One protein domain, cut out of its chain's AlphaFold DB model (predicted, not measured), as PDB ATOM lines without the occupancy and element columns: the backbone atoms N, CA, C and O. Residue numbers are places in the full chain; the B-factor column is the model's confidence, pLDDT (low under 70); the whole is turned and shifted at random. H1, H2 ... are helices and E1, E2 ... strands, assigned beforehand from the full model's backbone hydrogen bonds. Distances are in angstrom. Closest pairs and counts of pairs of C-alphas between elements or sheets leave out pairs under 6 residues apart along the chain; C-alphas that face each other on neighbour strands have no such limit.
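Overview. This is residues 3 to 91 of the 219 residues of an uncharacterized protein of Borrelia turcica IST7 (UniProt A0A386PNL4). One long helix, H1, runs along the longest axis of the model, and the chain then folds back past it as a broken row of three shorter helices, H2, H3 and H4, in a loose, open frame with few contacts. H2 and H3 come near H1, while H4 stays away from it, and a small hairpin of E1 and E2 lies at the same end of the model as the first turns of H1. The printed part has 89 residues, with two named strands and four named helices in the order E1, E2, H1, H2, H3, H4; the two-strand sheet is antiparallel and the class is mostly helix. The whole is only just extended, close to loose, with a radius of gyration of the C-alphas of 18.4 A, and its outline is elongated, spanning 53 by 27 by 18 A.

Arrangement. E1, residues 3 to 5, and E2, residues 8 to 11, form a hairpin over a tight link and are antiparallel at 145 degrees. C-alphas 4 and 9 face each other at 4.8 A; N 10 and O 3 are within hydrogen-bond range at 3.0 A, as are N 3 and O 10 at 3.4 A. H1, residues 18 to 44, is apart from E1. H2, residues 55 to 67, is close to H1 but not clearly touching it; the closest C-alphas, of Leu 38 and Leu 65, are 7.2 A apart. The two run opposite ways at a steep tilt of 52 degrees. H3, residues 70 to 76, is also close to H1 but not clearly touching it, the closest C-alphas being those of Glu 34 and Phe 71 at 7.2 A. Their steep tilt is 49 degrees, opposite ways. H3 is about perpendicular to H2, at 88 degrees, and close but not clearly touching, with the C-alphas of Val 66 and Tyr 72 closest at 6.3 A. H4, residues 80 to 90, is apart from H1, H2, H3, E1 and E2. Every O i to N i+4 pair is within hydrogen-bond range in H1, H2 and H4; in H3, 2 of 3 are.

Along the chain. E1 begins at C-alpha 3, (126.764, 160.526, 162.994), and measures 6.4 A; E2 measures 9.7 A. H1 runs 38.7 A from C-alpha 18 at (127.082, 143.470, 168.912) to C-alpha 44 at (103.988, 129.989, 140.881). H2 measures 18.0 A, H3 10.1 A and H4 15.5 A, ending at C-alpha 90, (120.724, 153.515, 177.410).

Size, cuts and confidence. The C-alphas of Asn 11 and Arg 46 are farthest apart, at 54.5 A. The printed part has no cut and no long link. Residues 4 to 10, 21 to 26 and 77 to 83 stand free. The mean pLDDT of the printed part is 71.9; residues 3 to 21, 75, 78 and 80 to 91 are under 70.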
ATOM      1  N   PHE A   3     127.882 160.978 163.816       42.19
ATOM      2  CA  PHE A   3     126.764 160.526 162.994       42.19
ATOM      3  C   PHE A   3     125.792 161.685 162.806       42.19
ATOM      4  O   PHE A   3     125.572 162.490 163.714       42.19
ATOM      5  N   LEU A   4     125.250 161.775 161.597       40.78
ATOM      6  CA  LEU A   4     124.157 162.671 161.256       40.78
ATOM      7  C   LEU A   4     122.868 161.854 161.340       40.78
ATOM      8  O   LEU A   4     122.741 160.840 160.654       40.78
ATOM      9  N   VAL A   5     121.936 162.278 162.191       48.00
ATOM     10  CA  VAL A   5     120.540 161.828 162.130       48.00
ATOM     11  C   VAL A   5     119.759 163.000 161.540       48.00
ATOM     12  O   VAL A   5     119.593 164.033 162.191       48.00
ATOM     13  N   GLY A   6     119.378 162.886 160.264       60.19
ATOM     14  CA  GLY A   6     118.935 164.040 159.472       60.19
ATOM     15  C   GLY A   6     120.053 165.082 159.328       60.19
ATOM     16  O   GLY A   6     121.195 164.725 159.046       60.19
ATOM     17  N   ASP A   7     119.739 166.355 159.584       52.81
ATOM     18  CA  ASP A   7     120.686 167.479 159.463       52.81
ATOM     19  C   ASP A   7     121.426 167.809 160.773       52.81
ATOM     20  O   ASP A   7     122.213 168.756 160.833       52.81
ATOM     21  N   THR A   8     121.179 167.049 161.848       42.16
ATOM     22  CA  THR A   8     121.716 167.373 163.178       42.16
ATOM     23  C   THR A   8     122.952 166.524 163.485       42.16
ATOM     24  O   THR A   8     122.852 165.293 163.532       42.16
ATOM     25  N   PRO A   9     124.130 167.138 163.711       42.25
ATOM     26  CA  PRO A   9     125.328 166.405 164.092       42.25
ATOM     27  C   PRO A   9     125.241 165.963 165.551       42.25
ATOM     28  O   PRO A   9     125.186 166.788 166.463       42.25
ATOM     29  N   ILE A  10     125.292 164.651 165.773       49.66
ATOM     30  CA  ILE A  10     125.365 164.065 167.110       49.66
ATOM     31  C   ILE A  10     126.814 163.640 167.362       49.66
ATOM     32  O   ILE A  10     127.397 162.830 166.633       49.66
ATOM     33  N   ASN A  11     127.423 164.221 168.397       44.75
ATOM     34  CA  ASN A  11     128.772 163.877 168.830       44.75
ATOM     35  C   ASN A  11     128.705 162.673 169.780       44.75
ATOM     36  O   ASN A  11     128.531 162.845 170.982       44.75
ATOM     37  N   CYS A  12     128.796 161.455 169.241       46.31
ATOM     38  CA  CYS A  12     128.698 160.226 170.029       46.31
ATOM     39  C   CYS A  12     129.937 159.323 169.891       46.31
ATOM     40  O   CYS A  12     130.590 159.236 168.845       46.31
ATOM     41  N   LEU A  13     130.265 158.629 170.984       45.12
ATOM     42  CA  LEU A  13     131.167 157.482 170.979       45.12
ATOM     43  C   LEU A  13     130.302 156.236 170.769       45.12
ATOM     44  O   LEU A  13     129.599 155.811 171.682       45.12
ATOM     45  N   ILE A  14     130.330 155.654 169.568       50.06
ATOM     46  CA  ILE A  14     129.613 154.401 169.315       50.06
ATOM     47  C   ILE A  14     130.352 153.276 170.024       50.06
ATOM     48  O   ILE A  14     131.361 152.766 169.536       50.06
ATOM     49  N   ASN A  15     129.822 152.867 171.172       51.12
ATOM     50  CA  ASN A  15     130.163 151.578 171.732       51.12
ATOM     51  C   ASN A  15     129.403 150.521 170.925       51.12
ATOM     52  O   ASN A  15     128.173 150.474 170.951       51.12
ATOM     53  N   ARG A  16     130.123 149.731 170.119       55.06
ATOM     54  CA  ARG A  16     129.527 148.741 169.216       55.06
ATOM     55  C   ARG A  16     128.768 147.698 170.035       55.06
ATOM     56  O   ARG A  16     129.363 146.765 170.568       55.06
ATOM     57  N   ASN A  17     127.447 147.829 170.101       66.38
ATOM     58  CA  ASN A  17     126.607 146.807 170.698       66.38
ATOM     59  C   ASN A  17     126.377 145.689 169.679       66.38
ATOM     60  O   ASN A  17     125.517 145.776 168.803       66.38
ATOM     61  N   ASN A  18     127.175 144.630 169.795       69.38
ATOM     62  CA  ASN A  18     127.082 143.470 168.912       69.38
ATOM     63  C   ASN A  18     125.707 142.785 168.967       69.38
ATOM     64  O   ASN A  18     125.307 142.211 167.962       69.38
ATOM     65  N   ALA A  19     124.973 142.871 170.082       68.38
ATOM     66  CA  ALA A  19     123.622 142.322 170.177       68.38
ATOM     67  C   ALA A  19     122.620 143.137 169.343       68.38
ATOM     68  O   ALA A  19     121.785 142.558 168.657       68.38
ATOM     69  N   PHE A  20     122.749 144.468 169.321       67.81
ATOM     70  CA  PHE A  20     121.942 145.328 168.449       67.81
ATOM     71  C   PHE A  20     122.265 145.102 166.971       67.81
ATOM     72  O   PHE A  20     121.364 144.920 166.159       67.81
ATOM     73  N   VAL A  21     123.558 145.043 166.629       68.19
ATOM     74  CA  VAL A  21     123.987 144.726 165.260       68.19
ATOM     75  C   VAL A  21     123.445 143.360 164.836       68.19
ATOM     76  O   VAL A  21     122.960 143.230 163.720       68.19
ATOM     77  N   ALA A  22     123.461 142.362 165.724       74.50
ATOM     78  CA  ALA A  22     122.869 141.056 165.454       74.50
ATOM     79  C   ALA A  22     121.346 141.130 165.248       74.50
ATOM     80  O   ALA A  22     120.865 140.568 164.271       74.50
ATOM     81  N   LYS A  23     120.608 141.870 166.092       72.75
ATOM     82  CA  LYS A  23     119.151 142.067 165.955       72.75
ATOM     83  C   LYS A  23     118.801 142.747 164.624       72.75
ATOM     84  O   LYS A  23     117.893 142.305 163.932       72.75
ATOM     85  N   ILE A  24     119.547 143.782 164.222       71.31
ATOM     86  CA  ILE A  24     119.363 144.423 162.908       71.31
ATOM     87  C   ILE A  24     119.654 143.444 161.771       71.31
ATOM     88  O   ILE A  24     118.868 143.357 160.834       71.31
ATOM     89  N   LEU A  25     120.766 142.709 161.836       76.94
ATOM     90  CA  LEU A  25     121.114 141.737 160.796       76.94
ATOM     91  C   LEU A  25     120.075 140.615 160.689       76.94
ATOM     92  O   LEU A  25     119.782 140.173 159.583       76.94
ATOM     93  N   GLU A  26     119.487 140.190 161.806       80.56
ATOM     94  CA  GLU A  26     118.371 139.243 161.830       80.56
ATOM     95  C   GLU A  26     117.137 139.813 161.121       80.56
ATOM     96  O   GLU A  26     116.562 139.142 160.268       80.56
ATOM     97  N   TYR A  27     116.773 141.072 161.386       73.69
ATOM     98  CA  TYR A  27     115.678 141.735 160.671       73.69
ATOM     99  C   TYR A  27     115.935 141.860 159.168       73.69
ATOM    100  O   TYR A  27     115.034 141.592 158.374       73.69
ATOM    101  N   VAL A  28     117.154 142.233 158.770       77.81
ATOM    102  CA  VAL A  28     117.550 142.303 157.354       77.81
ATOM    103  C   VAL A  28     117.436 140.928 156.698       77.81
ATOM    104  O   VAL A  28     116.870 140.813 155.616       77.81
ATOM    105  N   LEU A  29     117.889 139.873 157.374       82.44
ATOM    106  CA  LEU A  29     117.787 138.507 156.867       82.44
ATOM    107  C   LEU A  29     116.323 138.059 156.710       82.44
ATOM    108  O   LEU A  29     115.970 137.397 155.736       82.44
ATOM    109  N   LEU A  30     115.453 138.411 157.660       82.31
ATOM    110  CA  LEU A  30     114.026 138.104 157.573       82.31
ATOM    111  C   LEU A  30     113.348 138.857 156.416       82.31
ATOM    112  O   LEU A  30     112.555 138.252 155.700       82.31
ATOM    113  N   LEU A  31     113.708 140.125 156.190       80.12
ATOM    114  CA  LEU A  31     113.273 140.915 155.030       80.12
ATOM    115  C   LEU A  31     113.676 140.253 153.709       80.12
ATOM    116  O   LEU A  31     112.848 140.099 152.813       80.12
ATOM    117  N   GLU A  32     114.939 139.842 153.587       82.94
ATOM    118  CA  GLU A  32     115.446 139.160 152.393       82.94
ATOM    119  C   GLU A  32     114.684 137.856 152.125       82.94
ATOM    120  O   GLU A  32     114.265 137.598 150.995       82.94
ATOM    121  N   ASN A  33     114.444 137.061 153.170       85.38
ATOM    122  CA  ASN A  33     113.679 135.821 153.063       85.38
ATOM    123  C   ASN A  33     112.224 136.067 152.642       85.38
ATOM    124  O   ASN A  33     111.691 135.309 151.829       85.38
ATOM    125  N   GLU A  34     111.588 137.125 153.149       84.25
ATOM    126  CA  GLU A  34     110.220 137.482 152.768       84.25
ATOM    127  C   GLU A  34     110.138 137.895 151.295       84.25
ATOM    128  O   GLU A  34     109.269 137.420 150.566       84.25
ATOM    129  N   ILE A  35     111.086 138.705 150.812       84.62
ATOM    130  CA  ILE A  35     111.158 139.092 149.394       84.62
ATOM    131  C   ILE A  35     111.309 137.855 148.500       84.62
ATOM    132  O   ILE A  35     110.645 137.747 147.466       84.62
ATOM    133  N   ILE A  36     112.158 136.900 148.895       86.75
ATOM    134  CA  ILE A  36     112.335 135.640 148.162       86.75
ATOM    135  C   ILE A  36     111.034 134.828 148.152       86.75
ATOM    136  O   ILE A  36     110.656 134.310 147.100       86.75
ATOM    137  N   SER A  37     110.341 134.744 149.289       86.50
ATOM    138  CA  SER A  37     109.055 134.049 149.423       86.50
ATOM    139  C   SER A  37     107.983 134.659 148.515       86.50
ATOM    140  O   SER A  37     107.359 133.947 147.728       86.50
ATOM    141  N   LEU A  38     107.830 135.988 148.538       86.31
ATOM    142  CA  LEU A  38     106.889 136.712 147.678       86.31
ATOM    143  C   LEU A  38     107.217 136.514 146.196       86.31
ATOM    144  O   LEU A  38     106.326 136.235 145.397       86.31
ATOM    145  N   ARG A  39     108.500 136.571 145.822       84.56
ATOM    146  CA  ARG A  39     108.948 136.303 144.449       84.56
ATOM    147  C   ARG A  39     108.593 134.886 144.001       84.56
ATOM    148  O   ARG A  39     108.072 134.708 142.904       84.56
ATOM    149  N   GLN A  40     108.856 133.883 144.839       85.94
ATOM    150  CA  GLN A  40     108.500 132.493 144.544       85.94
ATOM    151  C   GLN A  40     106.987 132.315 144.415       85.94
ATOM    152  O   GLN A  40     106.544 131.602 143.516       85.94
ATOM    153  N   PHE A  41     106.203 132.975 145.270       85.81
ATOM    154  CA  PHE A  41     104.747 132.978 145.175       85.81
ATOM    155  C   PHE A  41     104.292 133.535 143.823       85.81
ATOM    156  O   PHE A  41     103.565 132.852 143.112       85.81
ATOM    157  N   MET A  42     104.800 134.702 143.415       83.88
ATOM    158  CA  MET A  42     104.472 135.322 142.125       83.88
ATOM    159  C   MET A  42     104.846 134.444 140.922       83.88
ATOM    160  O   MET A  42     104.104 134.388 139.949       83.88
ATOM    161  N   GLU A  43     105.984 133.745 140.971       82.00
ATOM    162  CA  GLU A  43     106.417 132.835 139.896       82.00
ATOM    163  C   GLU A  43     105.516 131.592 139.759       82.00
ATOM    164  O   GLU A  43     105.463 130.987 138.687       82.00
ATOM    165  N   HIS A  44     104.820 131.197 140.831       81.38
ATOM    166  CA  HIS A  44     103.988 129.989 140.881       81.38
ATOM    167  C   HIS A  44     102.486 130.280 140.986       81.38
ATOM    168  O   HIS A  44     101.691 129.331 140.980       81.38
ATOM    169  N   ASP A  45     102.093 131.551 141.072       80.31
ATOM    170  CA  ASP A  45     100.700 131.974 141.092       80.31
ATOM    171  C   ASP A  45     100.056 131.639 139.740       80.31
ATOM    172  O   ASP A  45     100.473 132.099 138.677       80.31
ATOM    173  N   ARG A  46      99.055 130.754 139.775       75.00
ATOM    174  CA  ARG A  46      98.327 130.299 138.582       75.00
ATOM    175  C   ARG A  46      97.078 131.131 138.308       75.00
ATOM    176  O   ARG A  46      96.465 130.942 137.259       75.00
ATOM    177  N   GLU A  47      96.685 131.990 139.241       78.31
ATOM    178  CA  GLU A  47      95.495 132.834 139.134       78.31
ATOM    179  C   GLU A  47      95.820 134.186 138.491       78.31
ATOM    180  O   GLU A  47      94.968 134.759 137.809       78.31
ATOM    181  N   VAL A  48      97.060 134.664 138.633       77.62
ATOM    182  CA  VAL A  48      97.524 135.938 138.072       77.62
ATOM    183  C   VAL A  48      98.617 135.706 137.031       77.62
ATOM    184  O   VAL A  48      99.692 135.196 137.331       77.62
ATOM    185  N   ASN A  49      98.379 136.128 135.785       79.50
ATOM    186  CA  ASN A  49      99.421 136.134 134.756       79.50
ATOM    187  C   ASN A  49     100.337 137.352 134.937       79.50
ATOM    188  O   ASN A  49     100.179 138.356 134.245       79.50
ATOM    189  N   VAL A  50     101.304 137.245 135.849       77.56
ATOM    190  CA  VAL A  50     102.255 138.321 136.183       77.56
ATOM    191  C   VAL A  50     102.983 138.864 134.944       77.56
ATOM    192  O   VAL A  50     103.225 140.061 134.847       77.56
ATOM    193  N   TYR A  51     103.276 138.013 133.955       79.06
ATOM    194  CA  TYR A  51     103.952 138.405 132.709       79.06
ATOM    195  C   TYR A  51     103.060 139.163 131.713       79.06
ATOM    196  O   TYR A  51     103.556 139.626 130.687       79.06
ATOM    197  N   GLY A  52     101.754 139.232 131.971       79.44
ATOM    198  CA  GLY A  52     100.781 139.946 131.147       79.44
ATOM    199  C   GLY A  52     100.304 141.272 131.736       79.44
ATOM    200  O   GLY A  52      99.506 141.930 131.076       79.44
ATOM    201  N   LEU A  53     100.756 141.633 132.941       86.50
ATOM    202  CA  LEU A  53     100.410 142.892 133.606       86.50
ATOM    203  C   LEU A  53     101.242 144.048 133.044       86.50
ATOM    204  O   LEU A  53     102.416 143.864 132.706       86.50
ATOM    205  N   ASP A  54     100.652 145.240 132.983       89.62
ATOM    206  CA  ASP A  54     101.427 146.468 132.791       89.62
ATOM    207  C   ASP A  54     102.141 146.914 134.087       89.62
ATOM    208  O   ASP A  54     102.065 146.260 135.129       89.62
ATOM    209  N   GLU A  55     102.905 148.007 134.019       86.62
ATOM    210  CA  GLU A  55     103.716 148.488 135.144       86.62
ATOM    211  C   GLU A  55     102.870 148.938 136.349       86.62
ATOM    212  O   GLU A  55     103.232 148.652 137.493       86.62
ATOM    213  N   GLU A  56     101.732 149.594 136.112       90.44
ATOM    214  CA  GLU A  56     100.842 150.083 137.172       90.44
ATOM    215  C   GLU A  56     100.084 148.919 137.823       90.44
ATOM    216  O   GLU A  56      99.962 148.842 139.050       90.44
ATOM    217  N   GLU A  57      99.629 147.967 137.010       88.50
ATOM    218  CA  GLU A  57      98.972 146.745 137.465       88.50
ATOM    219  C   GLU A  57      99.920 145.854 138.274       88.50
ATOM    220  O   GLU A  57      99.544 145.340 139.334       88.50
ATOM    221  N   LEU A  58     101.168 145.705 137.816       85.69
ATOM    222  CA  LEU A  58     102.203 144.956 138.521       85.69
ATOM    223  C   LEU A  58     102.554 145.619 139.857       85.69
ATOM    224  O   LEU A  58     102.652 144.924 140.870       85.69
ATOM    225  N   ALA A  59     102.696 146.946 139.884       85.94
ATOM    226  CA  ALA A  59     102.947 147.692 141.114       85.94
ATOM    227  C   ALA A  59     101.813 147.497 142.132       85.94
ATOM    228  O   ALA A  59     102.077 147.172 143.289       85.94
ATOM    229  N   CYS A  60     100.553 147.598 141.696       89.38
ATOM    230  CA  CYS A  60      99.393 147.398 142.564       89.38
ATOM    231  C   CYS A  60      99.288 145.951 143.079       89.38
ATOM    232  O   CYS A  60      98.897 145.710 144.226       89.38
ATOM    233  N   TYR A  61      99.647 144.965 142.255       87.31
ATOM    234  CA  TYR A  61      99.679 143.558 142.656       87.31
ATOM    235  C   TYR A  61     100.774 143.279 143.696       87.31
ATOM    236  O   TYR A  61     100.495 142.659 144.726       87.31
ATOM    237  N   ILE A  62     101.988 143.796 143.485       86.25
ATOM    238  CA  ILE A  62     103.088 143.696 144.454       86.25
ATOM    239  C   ILE A  62     102.714 144.398 145.761       86.25
ATOM    240  O   ILE A  62     102.917 143.836 146.834       86.25
ATOM    241  N   GLU A  63     102.120 145.590 145.696       86.56
ATOM    242  CA  GLU A  63     101.686 146.332 146.882       86.56
ATOM    243  C   GLU A  63     100.668 145.533 147.707       86.56
ATOM    244  O   GLU A  63     100.805 145.434 148.927       86.56
ATOM    245  N   LYS A  64      99.689 144.887 147.063       86.69
ATOM    246  CA  LYS A  64      98.723 144.004 147.742       86.69
ATOM    247  C   LYS A  64      99.384 142.791 148.395       86.69
ATOM    248  O   LYS A  64      99.010 142.422 149.504       86.69
ATOM    249  N   LEU A  65     100.359 142.178 147.726       85.81
ATOM    250  CA  LEU A  65     101.110 141.045 148.271       85.81
ATOM    251  C   LEU A  65     101.947 141.448 149.487       85.81
ATOM    252  O   LEU A  65     101.915 140.773 150.514       85.81
ATOM    253  N   VAL A  66     102.656 142.573 149.387       83.50
ATOM    254  CA  VAL A  66     103.481 143.111 150.471       83.50
ATOM    255  C   VAL A  66     102.604 143.520 151.653       83.50
ATOM    256  O   VAL A  66     102.863 143.089 152.768       83.50
ATOM    257  N   THR A  67     101.529 144.276 151.433       82.62
ATOM    258  CA  THR A  67     100.616 144.704 152.513       82.62
ATOM    259  C   THR A  67      99.842 143.546 153.144       82.62
ATOM    260  O   THR A  67      99.528 143.598 154.332       82.62
ATOM    261  N   GLY A  68      99.566 142.484 152.382       80.56
ATOM    262  CA  GLY A  68      98.974 141.241 152.877       80.56
ATOM    263  C   GLY A  68      99.956 140.325 153.615       80.56
ATOM    264  O   GLY A  68      99.525 139.355 154.241       80.56
ATOM    265  N   SER A  69     101.261 140.610 153.567       80.62
ATOM    266  CA  SER A  69     102.267 139.821 154.271       80.62
ATOM    267  C   SER A  69     102.196 140.039 155.785       80.62
ATOM    268  O   SER A  69     102.251 141.161 156.292       80.62
ATOM    269  N   ASN A  70     102.193 138.927 156.527       72.69
ATOM    270  CA  ASN A  70     102.353 138.917 157.984       72.69
ATOM    271  C   ASN A  70     103.687 139.513 158.453       72.69
ATOM    272  O   ASN A  70     103.837 139.825 159.633       72.69
ATOM    273  N   PHE A  71     104.685 139.587 157.574       74.50
ATOM    274  CA  PHE A  71     105.964 140.203 157.884       74.50
ATOM    275  C   PHE A  71     105.870 141.728 157.785       74.50
ATOM    276  O   PHE A  71     106.294 142.425 158.703       74.50
ATOM    277  N   TYR A  72     105.249 142.248 156.723       72.44
ATOM    278  CA  TYR A  72     105.069 143.688 156.539       72.44
ATOM    279  C   TYR A  72     104.173 144.304 157.615       72.44
ATOM    280  O   TYR A  72     104.492 145.375 158.117       72.44
ATOM    281  N   SER A  73     103.103 143.621 158.033       73.12
ATOM    282  CA  SER A  73     102.258 144.094 159.139       73.12
ATOM    283  C   SER A  73     103.038 144.220 160.451       73.12
ATOM    284  O   SER A  73     102.951 145.241 161.122       73.12
ATOM    285  N   LYS A  74     103.896 143.242 160.763       72.31
ATOM    286  CA  LYS A  74     104.802 143.308 161.924       72.31
ATOM    287  C   LYS A  74     105.855 144.406 161.801       72.31
ATOM    288  O   LYS A  74     106.263 144.960 162.814       72.31
ATOM    289  N   LEU A  75     106.320 144.692 160.584       69.56
ATOM    290  CA  LEU A  75     107.291 145.754 160.325       69.56
ATOM    291  C   LEU A  75     106.646 147.146 160.406       69.56
ATOM    292  O   LEU A  75     107.276 148.082 160.881       69.56
ATOM    293  N   ALA A  76     105.396 147.280 159.963       70.12
ATOM    294  CA  ALA A  76     104.629 148.522 160.028       70.12
ATOM    295  C   ALA A  76     104.335 148.947 161.476       70.12
ATOM    296  O   ALA A  76     104.281 150.140 161.762       70.12
ATOM    297  N   ASP A  77     104.211 147.977 162.385       70.25
ATOM    298  CA  ASP A  77     104.068 148.207 163.826       70.25
ATOM    299  C   ASP A  77     105.408 148.537 164.522       70.25
ATOM    300  O   ASP A  77     105.432 148.888 165.703       70.25
ATOM    301  N   PHE A  78     106.537 148.417 163.815       67.38
ATOM    302  CA  PHE A  78     107.874 148.595 164.371       67.38
ATOM    303  C   PHE A  78     108.306 150.070 164.322       67.38
ATOM    304  O   PHE A  78     108.715 150.585 163.278       67.38
ATOM    305  N   ASP A  79     108.258 150.763 165.464       70.19
ATOM    306  CA  ASP A  79     108.764 152.136 165.585       70.19
ATOM    307  C   ASP A  79     110.298 152.147 165.686       70.19
ATOM    308  O   ASP A  79     110.896 152.194 166.765       70.19
ATOM    309  N   TYR A  80     110.943 152.105 164.520       67.00
ATOM    310  CA  TYR A  80     112.400 152.138 164.391       67.00
ATOM    311  C   TYR A  80     113.033 153.388 165.015       67.00
ATOM    312  O   TYR A  80     114.195 153.338 165.419       67.00
ATOM    313  N   VAL A  81     112.301 154.507 165.085       64.50
ATOM    314  CA  VAL A  81     112.806 155.754 165.667       64.50
ATOM    315  C   VAL A  81     112.836 155.620 167.180       64.50
ATOM    316  O   VAL A  81     113.878 155.874 167.781       64.50
ATOM    317  N   SER A  82     111.735 155.175 167.788       66.88
ATOM    318  CA  SER A  82     111.659 154.972 169.236       66.88
ATOM    319  C   SER A  82     112.653 153.909 169.719       66.88
ATOM    320  O   SER A  82     113.437 154.185 170.626       66.88
ATOM    321  N   GLU A  83     112.734 152.746 169.053       64.81
ATOM    322  CA  GLU A  83     113.699 151.696 169.431       64.81
ATOM    323  C   GLU A  83     115.161 152.156 169.287       64.81
ATOM    324  O   GLU A  83     116.031 151.750 170.061       64.81
ATOM    325  N   PHE A  84     115.460 153.018 168.309       65.25
ATOM    326  CA  PHE A  84     116.799 153.584 168.150       65.25
ATOM    327  C   PHE A  84     117.112 154.641 169.218       65.25
ATOM    328  O   PHE A  84     118.230 154.675 169.737       65.25
ATOM    329  N   VAL A  85     116.139 155.488 169.570       62.75
ATOM    330  CA  VAL A  85     116.288 156.546 170.583       62.75
ATOM    331  C   VAL A  85     116.443 155.962 171.989       62.75
ATOM    332  O   VAL A  85     117.394 156.343 172.672       62.75
ATOM    333  N   GLU A  86     115.611 154.992 172.391       60.50
ATOM    334  CA  GLU A  86     115.755 154.285 173.680       60.50
ATOM    335  C   GLU A  86     117.151 153.661 173.830       60.50
ATOM    336  O   GLU A  86     117.740 153.625 174.916       60.50
ATOM    337  N   PHE A  87     117.723 153.186 172.722       55.12
ATOM    338  CA  PHE A  87     119.046 152.584 172.723       55.12
ATOM    339  C   PHE A  87     120.179 153.612 172.885       55.12
ATOM    340  O   PHE A  87     121.143 153.355 173.613       55.12
ATOM    341  N   VAL A  88     120.071 154.779 172.241       53.34
ATOM    342  CA  VAL A  88     121.011 155.897 172.439       53.34
ATOM    343  C   VAL A  88     120.952 156.397 173.883       53.34
ATOM    344  O   VAL A  88     121.997 156.666 174.468       53.34
ATOM    345  N   GLU A  89     119.759 156.456 174.472       51.97
ATOM    346  CA  GLU A  89     119.543 156.864 175.861       51.97
ATOM    347  C   GLU A  89     120.144 155.866 176.873       51.97
ATOM    348  O   GLU A  89     120.737 156.272 177.873       51.97
ATOM    349  N   CYS A  90     120.091 154.556 176.585       49.56
ATOM    350  CA  CYS A  90     120.724 153.515 177.410       49.56
ATOM    351  C   CYS A  90     122.257 153.632 177.486       49.56
ATOM    352  O   CYS A  90     122.874 153.170 178.454       49.56
ATOM    353  N   VAL A  91     122.903 154.239 176.488       50.88
ATOM    354  CA  VAL A  91     124.308 154.628 176.606       50.88
ATOM    355  C   VAL A  91     124.328 155.914 177.425       50.88
ATOM    356  O   VAL A  91     124.138 156.992 176.883       50.88
TER     357      VAL A  91